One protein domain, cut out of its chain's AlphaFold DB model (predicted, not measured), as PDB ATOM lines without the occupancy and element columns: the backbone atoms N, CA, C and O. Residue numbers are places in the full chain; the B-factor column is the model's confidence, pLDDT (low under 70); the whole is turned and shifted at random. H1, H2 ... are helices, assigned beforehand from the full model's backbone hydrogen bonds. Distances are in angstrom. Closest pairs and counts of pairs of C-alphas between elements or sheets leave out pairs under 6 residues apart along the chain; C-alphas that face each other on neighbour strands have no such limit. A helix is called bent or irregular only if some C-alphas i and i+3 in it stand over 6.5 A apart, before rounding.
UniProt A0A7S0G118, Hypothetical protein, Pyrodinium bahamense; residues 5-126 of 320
ATOM      1  N   GLN A   5     167.322 135.254 213.225       84.06
ATOM      2  CA  GLN A   5     166.990 134.002 213.900       84.06
ATOM      3  C   GLN A   5     167.074 132.816 212.931       84.06
ATOM      4  O   GLN A   5     167.809 131.875 213.226       84.06
ATOM      5  N   SER A   6     166.446 132.899 211.750       86.88
ATOM      6  CA  SER A   6     166.500 131.821 210.751       86.88
ATOM      7  C   SER A   6     167.931 131.547 210.284       86.88
ATOM      8  O   SER A   6     168.340 130.397 210.147       86.88
ATOM      9  N   LEU A   7     168.760 132.590 210.157       85.62
ATOM     10  CA  LEU A   7     170.182 132.416 209.854       85.62
ATOM     11  C   LEU A   7     170.979 131.764 210.990       85.62
ATOM     12  O   LEU A   7     171.916 131.023 210.705       85.62
ATOM     13  N   ARG A   8     170.641 131.998 212.266       85.19
ATOM     14  CA  ARG A   8     171.290 131.292 213.388       85.19
ATOM     15  C   ARG A   8     170.912 129.812 213.409       85.19
ATOM     16  O   ARG A   8     171.792 128.984 213.622       85.19
ATOM     17  N   GLU A   9     169.654 129.493 213.118       87.62
ATOM     18  CA  GLU A   9     169.172 128.117 212.986       87.62
ATOM     19  C   GLU A   9     169.919 127.375 211.865       87.62
ATOM     20  O   GLU A   9     170.610 126.394 212.140       87.62
ATOM     21  N   LEU A  10     169.905 127.908 210.634       87.06
ATOM     22  CA  LEU A  10     170.592 127.322 209.474       87.06
ATOM     23  C   LEU A  10     172.104 127.151 209.699       87.06
ATOM     24  O   LEU A  10     172.671 126.119 209.341       87.06
ATOM     25  N   ARG A  11     172.764 128.127 210.342       86.31
ATOM     26  CA  ARG A  11     174.193 128.041 210.711       86.31
ATOM     27  C   ARG A  11     174.481 126.954 211.755       86.31
ATOM     28  O   ARG A  11     175.613 126.476 211.812       86.31
ATOM     29  N   SER A  12     173.499 126.555 212.570       86.31
ATOM     30  CA  SER A  12     173.671 125.520 213.602       86.31
ATOM     31  C   SER A  12     173.583 124.085 213.056       86.31
ATOM     32  O   SER A  12     174.092 123.153 213.686       86.31
ATOM     33  N   LEU A  13     173.013 123.896 211.858       83.88
ATOM     34  CA  LEU A  13     172.860 122.590 211.214       83.88
ATOM     35  C   LEU A  13     174.226 121.959 210.875       83.88
ATOM     36  O   LEU A  13     174.877 122.263 209.867       83.88
ATOM     37  N   ARG A  14     174.673 121.016 211.718       79.25
ATOM     38  CA  ARG A  14     175.903 120.234 211.479       79.25
ATOM     39  C   ARG A  14     175.774 119.283 210.282       79.25
ATOM     40  O   ARG A  14     176.763 119.089 209.575       79.25
ATOM     41  N   ARG A  15     174.570 118.759 210.038       81.38
ATOM     42  CA  ARG A  15     174.163 117.990 208.851       81.38
ATOM     43  C   ARG A  15     172.760 118.464 208.425       81.38
ATOM     44  O   ARG A  15     171.789 118.002 209.020       81.38
ATOM     45  N   PRO A  16     172.630 119.433 207.501       85.75
ATOM     46  CA  PRO A  16     171.320 119.852 207.000       85.75
ATOM     47  C   PRO A  16     170.645 118.717 206.199       85.75
ATOM     48  O   PRO A  16     171.352 117.955 205.535       85.75
ATOM     49  N   PRO A  17     169.301 118.600 206.216       86.19
ATOM     50  CA  PRO A  17     168.562 117.707 205.316       86.19
ATOM     51  C   PRO A  17     168.857 118.010 203.839       86.19
ATOM     52  O   PRO A  17     169.133 119.159 203.506       86.19
ATOM     53  N   GLY A  18     168.748 117.022 202.943       83.50
ATOM     54  CA  GLY A  18     169.190 117.148 201.539       83.50
ATOM     55  C   GLY A  18     168.626 118.359 200.779       83.50
ATOM     56  O   GLY A  18     169.381 119.072 200.124       83.50
ATOM     57  N   ALA A  19     167.331 118.657 200.939       85.62
ATOM     58  CA  ALA A  19     166.705 119.860 200.380       85.62
ATOM     59  C   ALA A  19     167.372 121.154 200.891       85.62
ATOM     60  O   ALA A  19     167.805 122.002 200.113       85.62
ATOM     61  N   VAL A  20     167.551 121.261 202.213       89.25
ATOM     62  CA  VAL A  20     168.226 122.396 202.860       89.25
ATOM     63  C   VAL A  20     169.688 122.488 202.418       89.25
ATOM     64  O   VAL A  20     170.166 123.584 202.153       89.25
ATOM     65  N   ALA A  21     170.396 121.364 202.281       87.94
ATOM     66  CA  ALA A  21     171.772 121.337 201.790       87.94
ATOM     67  C   ALA A  21     171.886 121.955 200.384       87.94
ATOM     68  O   ALA A  21     172.711 122.845 200.187       87.94
ATOM     69  N   GLY A  22     171.003 121.567 199.454       88.44
ATOM     70  CA  GLY A  22     170.946 122.136 198.103       88.44
ATOM     71  C   GLY A  22     170.635 123.637 198.085       88.44
ATOM     72  O   GLY A  22     171.274 124.384 197.349       88.44
ATOM     73  N   ILE A  23     169.725 124.111 198.946       91.81
ATOM     74  CA  ILE A  23     169.414 125.546 199.098       91.81
ATOM     75  C   ILE A  23     170.628 126.334 199.607       91.81
ATOM     76  O   ILE A  23     170.920 127.424 199.107       91.81
ATOM     77  N   LEU A  24     171.352 125.796 200.593       91.31
ATOM     78  CA  LEU A  24     172.553 126.438 201.127       91.31
ATOM     79  C   LEU A  24     173.708 126.420 200.109       91.31
ATOM     80  O   LEU A  24     174.429 127.412 200.017       91.31
ATOM     81  N   GLU A  25     173.852 125.357 199.308       90.50
ATOM     82  CA  GLU A  25     174.801 125.324 198.185       90.50
ATOM     83  C   GLU A  25     174.432 126.366 197.118       90.50
ATOM     84  O   GLU A  25     175.276 127.180 196.760       90.50
ATOM     85  N   ALA A  26     173.173 126.422 196.673       91.00
ATOM     86  CA  ALA A  26     172.711 127.401 195.684       91.00
ATOM     87  C   ALA A  26     172.898 128.851 196.164       91.00
ATOM     88  O   ALA A  26     173.320 129.713 195.392       91.00
ATOM     89  N   THR A  27     172.665 129.107 197.457       91.88
ATOM     90  CA  THR A  27     172.965 130.397 198.100       91.88
ATOM     91  C   THR A  27     174.465 130.708 198.056       91.88
ATOM     92  O   THR A  27     174.848 131.843 197.799       91.88
ATOM     93  N   ALA A  28     175.335 129.720 198.288       90.81
ATOM     94  CA  ALA A  28     176.785 129.908 198.253       90.81
ATOM     95  C   ALA A  28     177.335 130.085 196.822       90.81
ATOM     96  O   ALA A  28     178.235 130.898 196.612       90.81
ATOM     97  N   VAL A  29     176.765 129.386 195.835       89.38
ATOM     98  CA  VAL A  29     177.067 129.544 194.400       89.38
ATOM     99  C   VAL A  29     176.744 130.965 193.932       89.38
ATOM    100  O   VAL A  29     177.599 131.610 193.333       89.38
ATOM    101  N   LEU A  30     175.564 131.491 194.283       89.00
ATOM    102  CA  LEU A  30     175.156 132.878 194.007       89.00
ATOM    103  C   LEU A  30     176.053 133.945 194.664       89.00
ATOM    104  O   LEU A  30     176.000 135.108 194.278       89.00
ATOM    105  N   LEU A  31     176.867 133.564 195.651       89.06
ATOM    106  CA  LEU A  31     177.787 134.439 196.387       89.06
ATOM    107  C   LEU A  31     179.263 134.195 196.021       89.06
ATOM    108  O   LEU A  31     180.157 134.538 196.796       89.06
ATOM    109  N   GLY A  32     179.534 133.564 194.871       85.56
ATOM    110  CA  GLY A  32     180.893 133.353 194.357       85.56
ATOM    111  C   GLY A  32     181.761 132.397 195.181       85.56
ATOM    112  O   GLY A  32     182.991 132.436 195.095       85.56
ATOM    113  N   ALA A  33     181.157 131.531 196.004       83.44
ATOM    114  CA  ALA A  33     181.914 130.601 196.845       83.44
ATOM    115  C   ALA A  33     182.716 129.572 196.025       83.44
ATOM    116  O   ALA A  33     183.769 129.125 196.480       83.44
ATOM    117  N   VAL A  34     182.256 129.228 194.814       79.12
ATOM    118  CA  VAL A  34     182.952 128.319 193.885       79.12
ATOM    119  C   VAL A  34     184.284 128.935 193.452       79.12
ATOM    120  O   VAL A  34     185.343 128.333 193.634       79.12
ATOM    121  N   GLU A  35     184.247 130.166 192.943       78.81
ATOM    122  CA  GLU A  35     185.424 130.921 192.520       78.81
ATOM    123  C   GLU A  35     186.362 131.197 193.710       78.81
ATOM    124  O   GLU A  35     187.576 131.009 193.607       78.81
ATOM    125  N   ALA A  36     185.812 131.537 194.882       78.69
ATOM    126  CA  ALA A  36     186.591 131.756 196.102       78.69
ATOM    127  C   ALA A  36     187.267 130.478 196.650       78.69
ATOM    128  O   ALA A  36     188.311 130.578 197.307       78.69
ATOM    129  N   GLN A  37     186.697 129.294 196.394       80.31
ATOM    130  CA  GLN A  37     187.307 127.991 196.681       80.31
ATOM    131  C   GLN A  37     188.422 127.677 195.672       80.31
ATOM    132  O   GLN A  37     189.528 127.306 196.073       80.31
ATOM    133  N   GLN A  38     188.162 127.874 194.374       77.56
ATOM    134  CA  GLN A  38     189.127 127.627 193.295       77.56
ATOM    135  C   GLN A  38     190.366 128.531 193.415       77.56
ATOM    136  O   GLN A  38     191.489 128.034 193.344       77.56
ATOM    137  N   ALA A  39     190.188 129.821 193.717       78.12
ATOM    138  CA  ALA A  39     191.293 130.756 193.948       78.12
ATOM    139  C   ALA A  39     192.204 130.325 195.116       78.12
ATOM    140  O   ALA A  39     193.425 130.453 195.038       78.12
ATOM    141  N   ARG A  40     191.636 129.756 196.190       80.06
ATOM    142  CA  ARG A  40     192.421 129.240 197.326       80.06
ATOM    143  C   ARG A  40     193.126 127.921 197.015       80.06
ATOM    144  O   ARG A  40     194.271 127.770 197.427       80.06
ATOM    145  N   LYS A  41     192.497 127.014 196.258       78.25
ATOM    146  CA  LYS A  41     193.158 125.803 195.732       78.25
ATOM    147  C   LYS A  41     194.373 126.166 194.862       78.25
ATOM    148  O   LYS A  41     195.451 125.608 195.069       78.25
ATOM    149  N   ALA A  42     194.236 127.159 193.980       76.88
ATOM    150  CA  ALA A  42     195.333 127.651 193.144       76.88
ATOM    151  C   ALA A  42     196.482 128.267 193.971       76.88
ATOM    152  O   ALA A  42     197.643 127.925 193.757       76.88
ATOM    153  N   LEU A  43     196.172 129.108 194.969       81.25
ATOM    154  CA  LEU A  43     197.171 129.678 195.891       81.25
ATOM    155  C   LEU A  43     197.903 128.623 196.744       81.25
ATOM    156  O   LEU A  43     199.011 128.876 197.204       81.25
ATOM    157  N   GLN A  44     197.302 127.449 196.952       80.75
ATOM    158  CA  GLN A  44     197.909 126.314 197.662       80.75
ATOM    159  C   GLN A  44     198.689 125.366 196.732       80.75
ATOM    160  O   GLN A  44     199.086 124.283 197.153       80.75
ATOM    161  N   GLY A  45     198.900 125.739 195.464       70.56
ATOM    162  CA  GLY A  45     199.653 124.942 194.491       70.56
ATOM    163  C   GLY A  45     198.924 123.695 193.979       70.56
ATOM    164  O   GLY A  45     199.494 122.939 193.194       70.56
ATOM    165  N   THR A  46     197.667 123.468 194.379       66.31
ATOM    166  CA  THR A  46     196.861 122.379 193.813       66.31
ATOM    167  C   THR A  46     196.362 122.761 192.421       66.31
ATOM    168  O   THR A  46     195.800 123.840 192.224       66.31
ATOM    169  N   LEU A  47     196.585 121.873 191.447       55.62
ATOM    170  CA  LEU A  47     196.139 122.056 190.065       55.62
ATOM    171  C   LEU A  47     194.615 122.267 190.005       55.62
ATOM    172  O   LEU A  47     193.883 121.588 190.731       55.62
ATOM    173  N   PRO A  48     194.112 123.156 189.128       54.59
ATOM    174  CA  PRO A  48     192.679 123.336 188.952       54.59
ATOM    175  C   PRO A  48     192.060 122.064 188.361       54.59
ATOM    176  O   PRO A  48     192.300 121.704 187.206       54.59
ATOM    177  N   GLU A  49     191.241 121.387 189.163       55.56
ATOM    178  CA  GLU A  49     190.399 120.280 188.712       55.56
ATOM    179  C   GLU A  49     189.514 120.738 187.544       55.56
ATOM    180  O   GLU A  49     189.031 121.874 187.515       55.56
ATOM    181  N   ARG A  50     189.297 119.857 186.555       53.62
ATOM    182  CA  ARG A  50     188.484 120.189 185.376       53.62
ATOM    183  C   ARG A  50     187.100 120.656 185.829       53.62
ATOM    184  O   ARG A  50     186.373 119.921 186.487       53.62
ATOM    185  N   GLN A  51     186.744 121.868 185.410       52.25
ATOM    186  CA  GLN A  51     185.771 122.775 186.035       52.25
ATOM    187  C   GLN A  51     184.288 122.333 186.023       52.25
ATOM    188  O   GLN A  51     183.409 123.161 186.248       52.25
ATOM    189  N   ARG A  52     183.989 121.063 185.727       46.84
ATOM    190  CA  ARG A  52     182.622 120.544 185.557       46.84
ATOM    191  C   ARG A  52     181.936 120.277 186.896       46.84
ATOM    192  O   ARG A  52     180.825 120.756 187.100       46.84
ATOM    193  N   ASP A  53     182.629 119.598 187.815       52.62
ATOM    194  CA  ASP A  53     182.044 119.072 189.057       52.62
ATOM    195  C   ASP A  53     182.966 119.263 190.268       52.62
ATOM    196  O   ASP A  53     183.244 118.342 191.031       52.62
ATOM    197  N   VAL A  54     183.438 120.497 190.463       63.16
ATOM    198  CA  VAL A  54     184.068 120.891 191.730       63.16
ATOM    199  C   VAL A  54     182.984 120.929 192.810       63.16
ATOM    200  O   VAL A  54     182.217 121.889 192.888       63.16
ATOM    201  N   GLU A  55     182.919 119.882 193.634       69.69
ATOM    202  CA  GLU A  55     182.071 119.848 194.827       69.69
ATOM    203  C   GLU A  55     182.433 121.015 195.763       69.69
ATOM    204  O   GLU A  55     183.612 121.335 195.980       69.69
ATOM    205  N   LEU A  56     181.414 121.702 196.284       76.06
ATOM    206  CA  LEU A  56     181.612 122.851 197.157       76.06
ATOM    207  C   LEU A  56     181.800 122.361 198.596       76.06
ATOM    208  O   LEU A  56     180.907 121.726 199.154       76.06
ATOM    209  N   ASP A  57     182.946 122.663 199.211       80.19
ATOM    210  CA  ASP A  57     183.235 122.248 200.583       80.19
ATOM    211  C   ASP A  57     182.137 122.803 201.517       80.19
ATOM    212  O   ASP A  57     181.897 124.019 201.532       80.19
ATOM    213  N   PRO A  58     181.487 121.968 202.354       79.88
ATOM    214  CA  PRO A  58     180.551 122.426 203.382       79.88
ATOM    215  C   PRO A  58     181.106 123.522 204.314       79.88
ATOM    216  O   PRO A  58     180.334 124.218 204.981       79.88
ATOM    217  N   ARG A  59     182.433 123.704 204.385       82.12
ATOM    218  CA  ARG A  59     183.105 124.847 205.024       82.12
ATOM    219  C   ARG A  59     182.893 126.153 204.258       82.12
ATOM    220  O   ARG A  59     182.561 127.152 204.891       82.12
ATOM    221  N   GLU A  60     183.025 126.159 202.933       84.69
ATOM    222  CA  GLU A  60     182.779 127.345 202.103       84.69
ATOM    223  C   GLU A  60     181.285 127.660 201.989       84.69
ATOM    224  O   GLU A  60     180.920 128.830 202.092       84.69
ATOM    225  N   VAL A  61     180.408 126.645 201.951       85.12
ATOM    226  CA  VAL A  61     178.952 126.835 202.132       85.12
ATOM    227  C   VAL A  61     178.674 127.590 203.438       85.12
ATOM    228  O   VAL A  61     178.028 128.637 203.445       85.12
ATOM    229  N   ARG A  62     179.229 127.118 204.565       83.19
ATOM    230  CA  ARG A  62     179.089 127.797 205.866       83.19
ATOM    231  C   ARG A  62     179.709 129.193 205.883       83.19
ATOM    232  O   ARG A  62     179.165 130.065 206.557       83.19
ATOM    233  N   LYS A  63     180.810 129.423 205.164       84.44
ATOM    234  CA  LYS A  63     181.491 130.723 205.083       84.44
ATOM    235  C   LYS A  63     180.711 131.744 204.252       84.44
ATOM    236  O   LYS A  63     180.631 132.903 204.654       84.44
ATOM    237  N   ALA A  64     180.073 131.331 203.156       83.69
ATOM    238  CA  ALA A  64     179.161 132.186 202.392       83.69
ATOM    239  C   ALA A  64     178.014 132.692 203.283       83.69
ATOM    240  O   ALA A  64     177.717 133.888 203.309       83.69
ATOM    241  N   LEU A  65     177.467 131.799 204.117       80.06
ATOM    242  CA  LEU A  65     176.418 132.097 205.093       80.06
ATOM    243  C   LEU A  65     176.885 132.940 206.298       80.06
ATOM    244  O   LEU A  65     176.043 133.308 207.119       80.06
ATOM    245  N   GLN A  66     178.180 133.244 206.455       81.25
ATOM    246  CA  GLN A  66     178.724 134.071 207.546       81.25
ATOM    247  C   GLN A  66     178.778 135.571 207.195       81.25
ATOM    248  O   GLN A  66     178.760 135.980 206.030       81.25
ATOM    249  N   GLY A  67     178.849 136.406 208.237       75.12
ATOM    250  CA  GLY A  67     178.750 137.863 208.127       75.12
ATOM    251  C   GLY A  67     177.321 138.338 207.844       75.12
ATOM    252  O   GLY A  67     176.348 137.646 208.181       75.12
ATOM    253  N   ASN A  68     177.200 139.515 207.224       82.06
ATOM    254  CA  ASN A  68     175.916 140.137 206.902       82.06
ATOM    255  C   ASN A  68     175.327 139.598 205.586       82.06
ATOM    256  O   ASN A  68     175.250 140.277 204.568       82.06
ATOM    257  N   LEU A  69     174.934 138.321 205.607       85.06
ATOM    258  CA  LEU A  69     174.300 137.643 204.474       85.06
ATOM    259  C   LEU A  69     173.084 138.409 203.885       85.06
ATOM    260  O   LEU A  69     172.970 138.427 202.664       85.06
ATOM    261  N   PRO A  70     172.206 139.069 204.675       84.19
ATOM    262  CA  PRO A  70     171.118 139.887 204.127       84.19
ATOM    263  C   PRO A  70     171.553 141.095 203.284       84.19
ATOM    264  O   PRO A  70     170.798 141.486 202.400       84.19
ATOM    265  N   GLU A  71     172.726 141.685 203.539       83.00
ATOM    266  CA  GLU A  71     173.301 142.744 202.690       83.00
ATOM    267  C   GLU A  71     173.893 142.142 201.419       83.00
ATOM    268  O   GLU A  71     173.416 142.468 200.337       83.00
ATOM    269  N   LYS A  72     174.773 141.139 201.550       85.50
ATOM    270  CA  LYS A  72     175.344 140.407 200.403       85.50
ATOM    271  C   LYS A  72     174.287 139.931 199.403       85.50
ATOM    272  O   LYS A  72     174.516 139.969 198.206       85.50
ATOM    273  N   ILE A  73     173.130 139.469 199.890       85.62
ATOM    274  CA  ILE A  73     172.007 139.004 199.058       85.62
ATOM    275  C   ILE A  73     171.304 140.151 198.310       85.62
ATOM    276  O   ILE A  73     170.797 139.934 197.214       85.62
ATOM    277  N   ARG A  74     171.265 141.363 198.877       84.12
ATOM    278  CA  ARG A  74     170.754 142.573 198.200       84.12
ATOM    279  C   ARG A  74     171.750 143.129 197.181       84.12
ATOM    280  O   ARG A  74     171.333 143.789 196.240       84.12
ATOM    281  N   GLU A  75     173.034 142.855 197.387       84.19
ATOM    282  CA  GLU A  75     174.151 143.253 196.523       84.19
ATOM    283  C   GLU A  75     174.373 142.293 195.335       84.19
ATOM    284  O   GLU A  75     175.216 142.573 194.489       84.19
ATOM    285  N   ILE A  76     173.621 141.183 195.225       83.44
ATOM    286  CA  ILE A  76     173.704 140.270 194.069       83.44
ATOM    287  C   ILE A  76     173.208 140.996 192.811       83.44
ATOM    288  O   ILE A  76     172.004 141.070 192.558       83.44
ATOM    289  N   ASN A  77     174.143 141.477 191.992       81.19
ATOM    290  CA  ASN A  77     173.869 141.980 190.652       81.19
ATOM    291  C   ASN A  77     173.675 140.803 189.667       81.19
ATOM    292  O   ASN A  77     174.629 140.057 189.429       81.19
ATOM    293  N   PRO A  78     172.492 140.629 189.038       79.25
ATOM    294  CA  PRO A  78     172.268 139.564 188.058       79.25
ATOM    295  C   PRO A  78     173.154 139.646 186.803       79.25
ATOM    296  O   PRO A  78     173.263 138.650 186.090       79.25
ATOM    297  N   GLU A  79     173.773 140.796 186.513       73.31
ATOM    298  CA  GLU A  79     174.703 140.949 185.383       73.31
ATOM    299  C   GLU A  79     176.128 140.450 185.680       73.31
ATOM    300  O   GLU A  79     176.886 140.183 184.749       73.31
ATOM    301  N   GLU A  80     176.494 140.289 186.957       78.81
ATOM    302  CA  GLU A  80     177.824 139.823 187.390       78.81
ATOM    303  C   GLU A  80     177.882 138.303 187.631       78.81
ATOM    304  O   GLU A  80     178.965 137.735 187.787       78.81
ATOM    305  N   VAL A  81     176.729 137.620 187.628       81.88
ATOM    306  CA  VAL A  81     176.641 136.166 187.833       81.88
ATOM    307  C   VAL A  81     177.289 135.420 186.663       81.88
ATOM    308  O   VAL A  81     176.885 135.562 185.508       81.88
ATOM    309  N   THR A  82     178.282 134.579 186.957       79.06
ATOM    310  CA  THR A  82     179.055 133.872 185.925       79.06
ATOM    311  C   THR A  82     178.240 132.754 185.263       79.06
ATOM    312  O   THR A  82     177.370 132.137 185.882       79.06
ATOM    313  N   LEU A  83     178.569 132.395 184.014       72.31
ATOM    314  CA  LEU A  83     177.964 131.233 183.337       72.31
ATOM    315  C   LEU A  83     178.155 129.925 184.134       72.31
ATOM    316  O   LEU A  83     177.306 129.034 184.080       72.31
ATOM    317  N   ALA A  84     179.251 129.803 184.892       71.81
ATOM    318  CA  ALA A  84     179.500 128.658 185.766       71.81
ATOM    319  C   ALA A  84     178.537 128.648 186.967       71.81
ATOM    320  O   ALA A  84     177.914 127.619 187.240       71.81
ATOM    321  N   GLN A  85     178.349 129.796 187.626       82.00
ATOM    322  CA  GLN A  85     177.374 129.966 188.706       82.00
ATOM    323  C   GLN A  85     175.946 129.707 188.214       82.00
ATOM    324  O   GLN A  85     175.229 128.924 188.833       82.00
ATOM    325  N   PHE A  86     175.547 130.275 187.071       81.44
ATOM    326  CA  PHE A  86     174.215 130.077 186.490       81.44
ATOM    327  C   PHE A  86     173.944 128.609 186.122       81.44
ATOM    328  O   PHE A  86     172.876 128.084 186.443       81.44
ATOM    329  N   ARG A  87     174.915 127.905 185.516       78.94
ATOM    330  CA  ARG A  87     174.791 126.464 185.219       78.94
ATOM    331  C   ARG A  87     174.696 125.618 186.490       78.94
ATOM    332  O   ARG A  87     173.800 124.780 186.581       78.94
ATOM    333  N   ARG A  88     175.547 125.856 187.499       81.75
ATOM    334  CA  ARG A  88     175.483 125.127 188.782       81.75
ATOM    335  C   ARG A  88     174.168 125.408 189.519       81.75
ATOM    336  O   ARG A  88     173.537 124.471 189.996       81.75
ATOM    337  N   LEU A  89     173.711 126.662 189.533       86.06
ATOM    338  CA  LEU A  89     172.417 127.063 190.088       86.06
ATOM    339  C   LEU A  89     171.256 126.353 189.378       86.06
ATOM    340  O   LEU A  89     170.413 125.775 190.055       86.06
ATOM    341  N   ARG A  90     171.221 126.318 188.036       83.31
ATOM    342  CA  ARG A  90     170.175 125.590 187.289       83.31
ATOM    343  C   ARG A  90     170.204 124.083 187.542       83.31
ATOM    344  O   ARG A  90     169.132 123.499 187.677       83.31
ATOM    345  N   ARG A  91     171.383 123.459 187.681       81.62
ATOM    346  CA  ARG A  91     171.482 122.045 188.094       81.62
ATOM    347  C   ARG A  91     170.906 121.801 189.491       81.62
ATOM    348  O   ARG A  91     170.198 120.818 189.675       81.62
ATOM    349  N   LEU A  92     171.153 122.697 190.450       83.69
ATOM    350  CA  LEU A  92     170.590 122.601 191.803       83.69
ATOM    351  C   LEU A  92     169.070 122.834 191.816       83.69
ATOM    352  O   LEU A  92     168.344 122.042 192.408       83.69
ATOM    353  N   LEU A  93     168.579 123.862 191.116       85.00
ATOM    354  CA  LEU A  93     167.146 124.181 191.006       85.00
ATOM    355  C   LEU A  93     166.331 123.110 190.258       85.00
ATOM    356  O   LEU A  93     165.118 123.044 190.428       85.00
ATOM    357  N   ALA A  94     166.976 122.260 189.452       83.00
ATOM    358  CA  ALA A  94     166.339 121.108 188.812       83.00
ATOM    359  C   ALA A  94     166.116 119.913 189.768       83.00
ATOM    360  O   ALA A  94     165.472 118.935 189.383       83.00
ATOM    361  N   LEU A  95     166.640 119.965 190.999       80.06
ATOM    362  CA  LEU A  95     166.387 118.963 192.036       80.06
ATOM    363  C   LEU A  95     165.073 119.276 192.776       80.06
ATOM    364  O   LEU A  95     164.789 120.442 193.051       80.06
ATOM    365  N   PRO A  96     164.308 118.263 193.232       75.12
ATOM    366  CA  PRO A  96     163.036 118.471 193.940       75.12
ATOM    367  C   PRO A  96     163.172 119.154 195.319       75.12
ATOM    368  O   PRO A  96     162.173 119.407 195.981       75.12
ATOM    369  N   GLY A  97     164.392 119.465 195.770       77.69
ATOM    370  CA  GLY A  97     164.671 120.090 197.067       77.69
ATOM    371  C   GLY A  97     164.321 121.580 197.186       77.69
ATOM    372  O   GLY A  97     164.580 122.154 198.239       77.69
ATOM    373  N   PHE A  98     163.766 122.199 196.140       86.19
ATOM    374  CA  PHE A  98     163.394 123.623 196.109       86.19
ATOM    375  C   PHE A  98     161.878 123.883 196.163       86.19
ATOM    376  O   PHE A  98     161.466 125.042 196.133       86.19
ATOM    377  N   ASP A  99     161.053 122.837 196.270       85.62
ATOM    378  CA  ASP A  99     159.605 122.976 196.455       85.62
ATOM    379  C   ASP A  99     159.260 123.681 197.783       85.62
ATOM    380  O   ASP A  99     159.789 123.345 198.845       85.62
ATOM    381  N   GLU A 100     158.368 124.673 197.739       85.00
ATOM    382  CA  GLU A 100     158.125 125.545 198.891       85.00
ATOM    383  C   GLU A 100     157.370 124.841 200.034       85.00
ATOM    384  O   GLU A 100     157.570 125.179 201.203       85.00
ATOM    385  N   GLU A 101     156.519 123.854 199.739       85.25
ATOM    386  CA  GLU A 101     155.791 123.091 200.758       85.25
ATOM    387  C   GLU A 101     156.699 122.049 201.419       85.25
ATOM    388  O   GLU A 101     156.760 121.978 202.651       85.25
ATOM    389  N   LEU A 102     157.498 121.331 200.625       87.56
ATOM    390  CA  LEU A 102     158.519 120.400 201.104       87.56
ATOM    391  C   LEU A 102     159.551 121.107 201.994       87.56
ATOM    392  O   LEU A 102     159.842 120.652 203.102       87.56
ATOM    393  N   VAL A 103     160.090 122.243 201.544       89.12
ATOM    394  CA  VAL A 103     161.091 123.009 202.303       89.12
ATOM    395  C   VAL A 103     160.480 123.582 203.580       89.12
ATOM    396  O   VAL A 103     161.122 123.537 204.628       89.12
ATOM    397  N   ARG A 104     159.222 124.042 203.540       89.88
ATOM    398  CA  ARG A 104     158.473 124.474 204.730       89.88
ATOM    399  C   ARG A 104     158.264 123.333 205.731       89.88
ATOM    400  O   ARG A 104     158.408 123.573 206.926       89.88
ATOM    401  N   GLY A 105     157.972 122.118 205.266       88.25
ATOM    402  CA  GLY A 105     157.833 120.934 206.121       88.25
ATOM    403  C   GLY A 105     159.151 120.458 206.747       88.25
ATOM    404  O   GLY A 105     159.147 119.943 207.861       88.25
ATOM    405  N   VAL A 106     160.282 120.652 206.058       90.25
ATOM    406  CA  VAL A 106     161.609 120.175 206.495       90.25
ATOM    407  C   VAL A 106     162.383 121.212 207.324       90.25
ATOM    408  O   VAL A 106     163.039 120.847 208.298       90.25
ATOM    409  N   CYS A 107     162.351 122.493 206.945       90.12
ATOM    410  CA  CYS A 107     162.970 123.600 207.681       90.12
ATOM    411  C   CYS A 107     162.359 124.948 207.235       90.12
ATOM    412  O   CYS A 107     162.829 125.546 206.261       90.12
ATOM    413  N   PRO A 108     161.363 125.495 207.966       91.25
ATOM    414  CA  PRO A 108     160.749 126.791 207.653       91.25
ATOM    415  C   PRO A 108     161.764 127.933 207.483       91.25
ATOM    416  O   PRO A 108     161.589 128.812 206.639       91.25
ATOM    417  N   SER A 109     162.861 127.893 208.243       91.75
ATOM    418  CA  SER A 109     163.950 128.870 208.185       91.75
ATOM    419  C   SER A 109     164.731 128.878 206.862       91.75
ATOM    420  O   SER A 109     165.362 129.893 206.556       91.75
ATOM    421  N   ALA A 110     164.660 127.810 206.056       91.62
ATOM    422  CA  ALA A 110     165.265 127.727 204.723       91.62
ATOM    423  C   ALA A 110     164.385 128.319 203.603       91.62
ATOM    424  O   ALA A 110     164.922 128.757 202.584       91.62
ATOM    425  N   VAL A 111     163.058 128.387 203.788       91.94
ATOM    426  CA  VAL A 111     162.100 128.837 202.752       91.94
ATOM    427  C   VAL A 111     162.469 130.200 202.135       91.94
ATOM    428  O   VAL A 111     162.469 130.302 200.908       91.94
ATOM    429  N   PRO A 112     162.872 131.241 202.901       91.06
ATOM    430  CA  PRO A 112     163.237 132.532 202.313       91.06
ATOM    431  C   PRO A 112     164.490 132.505 201.425       91.06
ATOM    432  O   PRO A 112     164.662 133.422 200.627       91.06
ATOM    433  N   LEU A 113     165.363 131.499 201.569       90.69
ATOM    434  CA  LEU A 113     166.502 131.279 200.671       90.69
ATOM    435  C   LEU A 113     166.091 130.454 199.447       90.69
ATOM    436  O   LEU A 113     166.489 130.803 198.344       90.69
ATOM    437  N   ALA A 114     165.248 129.428 199.614       91.25
ATOM    438  CA  ALA A 114     164.722 128.640 198.494       91.25
ATOM    439  C   ALA A 114     164.000 129.534 197.472       91.25
ATOM    440  O   ALA A 114     164.370 129.559 196.300       91.25
ATOM    441  N   VAL A 115     163.053 130.354 197.944       90.62
ATOM    442  CA  VAL A 115     162.310 131.316 197.113       90.62
ATOM    443  C   VAL A 115     163.250 132.315 196.430       90.62
ATOM    444  O   VAL A 115     163.044 132.643 195.265       90.62
ATOM    445  N   LEU A 116     164.310 132.767 197.111       90.25
ATOM    446  CA  LEU A 116     165.301 133.680 196.535       90.25
ATOM    447  C   LEU A 116     166.144 133.010 195.439       90.25
ATOM    448  O   LEU A 116     166.325 133.600 194.377       90.25
ATOM    449  N   CYS A 117     166.621 131.781 195.653       90.88
ATOM    450  CA  CYS A 117     167.347 131.017 194.636       90.88
ATOM    451  C   CYS A 117     166.471 130.752 193.402       90.88
ATOM    452  O   CYS A 117     166.938 130.945 192.281       90.88
ATOM    453  N   CYS A 118     165.200 130.382 193.594       89.12
ATOM    454  CA  CYS A 118     164.238 130.198 192.504       89.12
ATOM    455  C   CYS A 118     163.963 131.510 191.751       89.12
ATOM    456  O   CYS A 118     164.010 131.531 190.522       89.12
ATOM    457  N   ALA A 119     163.731 132.614 192.470       87.88
ATOM    458  CA  ALA A 119     163.481 133.925 191.872       87.88
ATOM    459  C   ALA A 119     164.696 134.440 191.087       87.88
ATOM    460  O   ALA A 119     164.545 134.843 189.937       87.88
ATOM    461  N   LEU A 120     165.907 134.362 191.652       85.75
ATOM    462  CA  LEU A 120     167.137 134.739 190.950       85.75
ATOM    463  C   LEU A 120     167.405 133.825 189.750       85.75
ATOM    464  O   LEU A 120     167.738 134.332 188.685       85.75
ATOM    465  N   GLY A 121     167.184 132.512 189.864       84.50
ATOM    466  CA  GLY A 121     167.277 131.587 188.730       84.50
ATOM    467  C   GLY A 121     166.312 131.941 187.590       84.50
ATOM    468  O   GLY A 121     166.713 131.950 186.427       84.50
ATOM    469  N   ALA A 122     165.069 132.306 187.918       82.12
ATOM    470  CA  ALA A 122     164.065 132.744 186.950       82.12
ATOM    471  C   ALA A 122     164.357 134.138 186.357       82.12
ATOM    472  O   ALA A 122     164.080 134.367 185.183       82.12
ATOM    473  N   CYS A 123     164.935 135.062 187.132       80.19
ATOM    474  CA  CYS A 123     165.399 136.357 186.632       80.19
ATOM    475  C   CYS A 123     166.609 136.202 185.702       80.19
ATOM    476  O   CYS A 123     166.607 136.777 184.618       80.19
ATOM    477  N   LEU A 124     167.596 135.381 186.068       76.44
ATOM    478  CA  LEU A 124     168.766 135.075 185.237       76.44
ATOM    479  C   LEU A 124     168.381 134.351 183.938       76.44
ATOM    480  O   LEU A 124     168.988 134.591 182.905       76.44
ATOM    481  N   ALA A 125     167.329 133.527 183.943       69.56
ATOM    482  CA  ALA A 125     166.777 132.946 182.716       69.56
ATOM    483  C   ALA A 125     166.046 133.965 181.809       69.56
ATOM    484  O   ALA A 125     165.759 133.650 180.656       69.56
ATOM    485  N   LYS A 126     165.733 135.169 182.314       64.38
ATOM    486  CA  LYS A 126     165.006 136.233 181.596       64.38
ATOM    487  C   LYS A 126     165.871 137.444 181.231       64.38
ATOM    488  O   LYS A 126     165.487 138.209 180.350       64.38
TER     489      LYS A 126
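What this domain is: This is residues 5 to 126 of the 320 residues of the protein "Hypothetical protein" of Pyrodinium bahamense (UniProt A0A7S0G118). A cluster of crossed helices is built round H2, with H8 along one side of it and H4 and H6 on others, while the hairpin of H7 and H8 closes the end where H2 begins. H3 leads away from this cluster as an arm, and the unnamed residues 44 to 57 fold back from its far end to H4; H5 touches no helix. The printed part has 122 residues with eight named helices, H1 to H8 in order, and no named strand: its class is all helix. It is compact, with a radius of gyration of the C-alphas of 14.1 A and spans of 43 by 35 by 27 A.

How they stand to each other: Begin at H1, residues 6 to 12, which touches residues 109 to 110 of H8, residues 108 to 124; the closest C-alphas, of Ser 6 and Ser 109, are 4.7 A apart. Next find H2, residues 18 to 29, which with H8 is a hub, each touching four helices. H2 touches H8 at Ile 23 and Ala 114, their closest C-alphas, 5.7 A apart, at a steep tilt of 49 degrees. H3, residues 33 to 43, touches H4, residues 58 to 64, with the C-alphas of Ala 33 and Glu 60 closest at 6.2 A. Residues 24 to 28 of H2 touch H4, closest at the C-alphas of Ala 28 and Ala 64, 5.3 A. H5, residues 69 to 74, and H4 meet only through their link. H6, residues 83 to 93, touches H2 at a shallow tilt of 16 degrees, opposite ways, with the C-alphas of Ala 26 and Leu 89 closest at 5.6 A. H7, residues 100 to 106, and H8 form a helical hairpin at a shallow tilt of 32 degrees, only just short of steep; the C-alphas of Val 103 and Val 111 are closest at 5.9 A. Every O i to N i+4 pair is within hydrogen-bond range in H1, H2, H4, H6 and H7, against 6 of 7 in H3, 1 of 2 in H5 and 10 of 13 in H8.

Where its parts are: Find C-alpha 6 at (166.500, 131.821, 210.751), where H1 begins. H2 measures 16.3 A, H3 15.3 A and H6 15.0 A from first to last C-alpha. H8, 25.2 A long, ends at C-alpha 124, (168.766, 135.075, 185.237); it is only just irregular, with C-alphas 109 and 112 7.0 A apart.

The domain as a whole: Look to Gly 45 and Glu 101 for the two C-alphas farthest apart, 44.3 A. The printed part has no cut, and the link from H3 to H4, 14 residues, is long. The pLDDT is under 70 at residues 46 to 55 and 125 to 126.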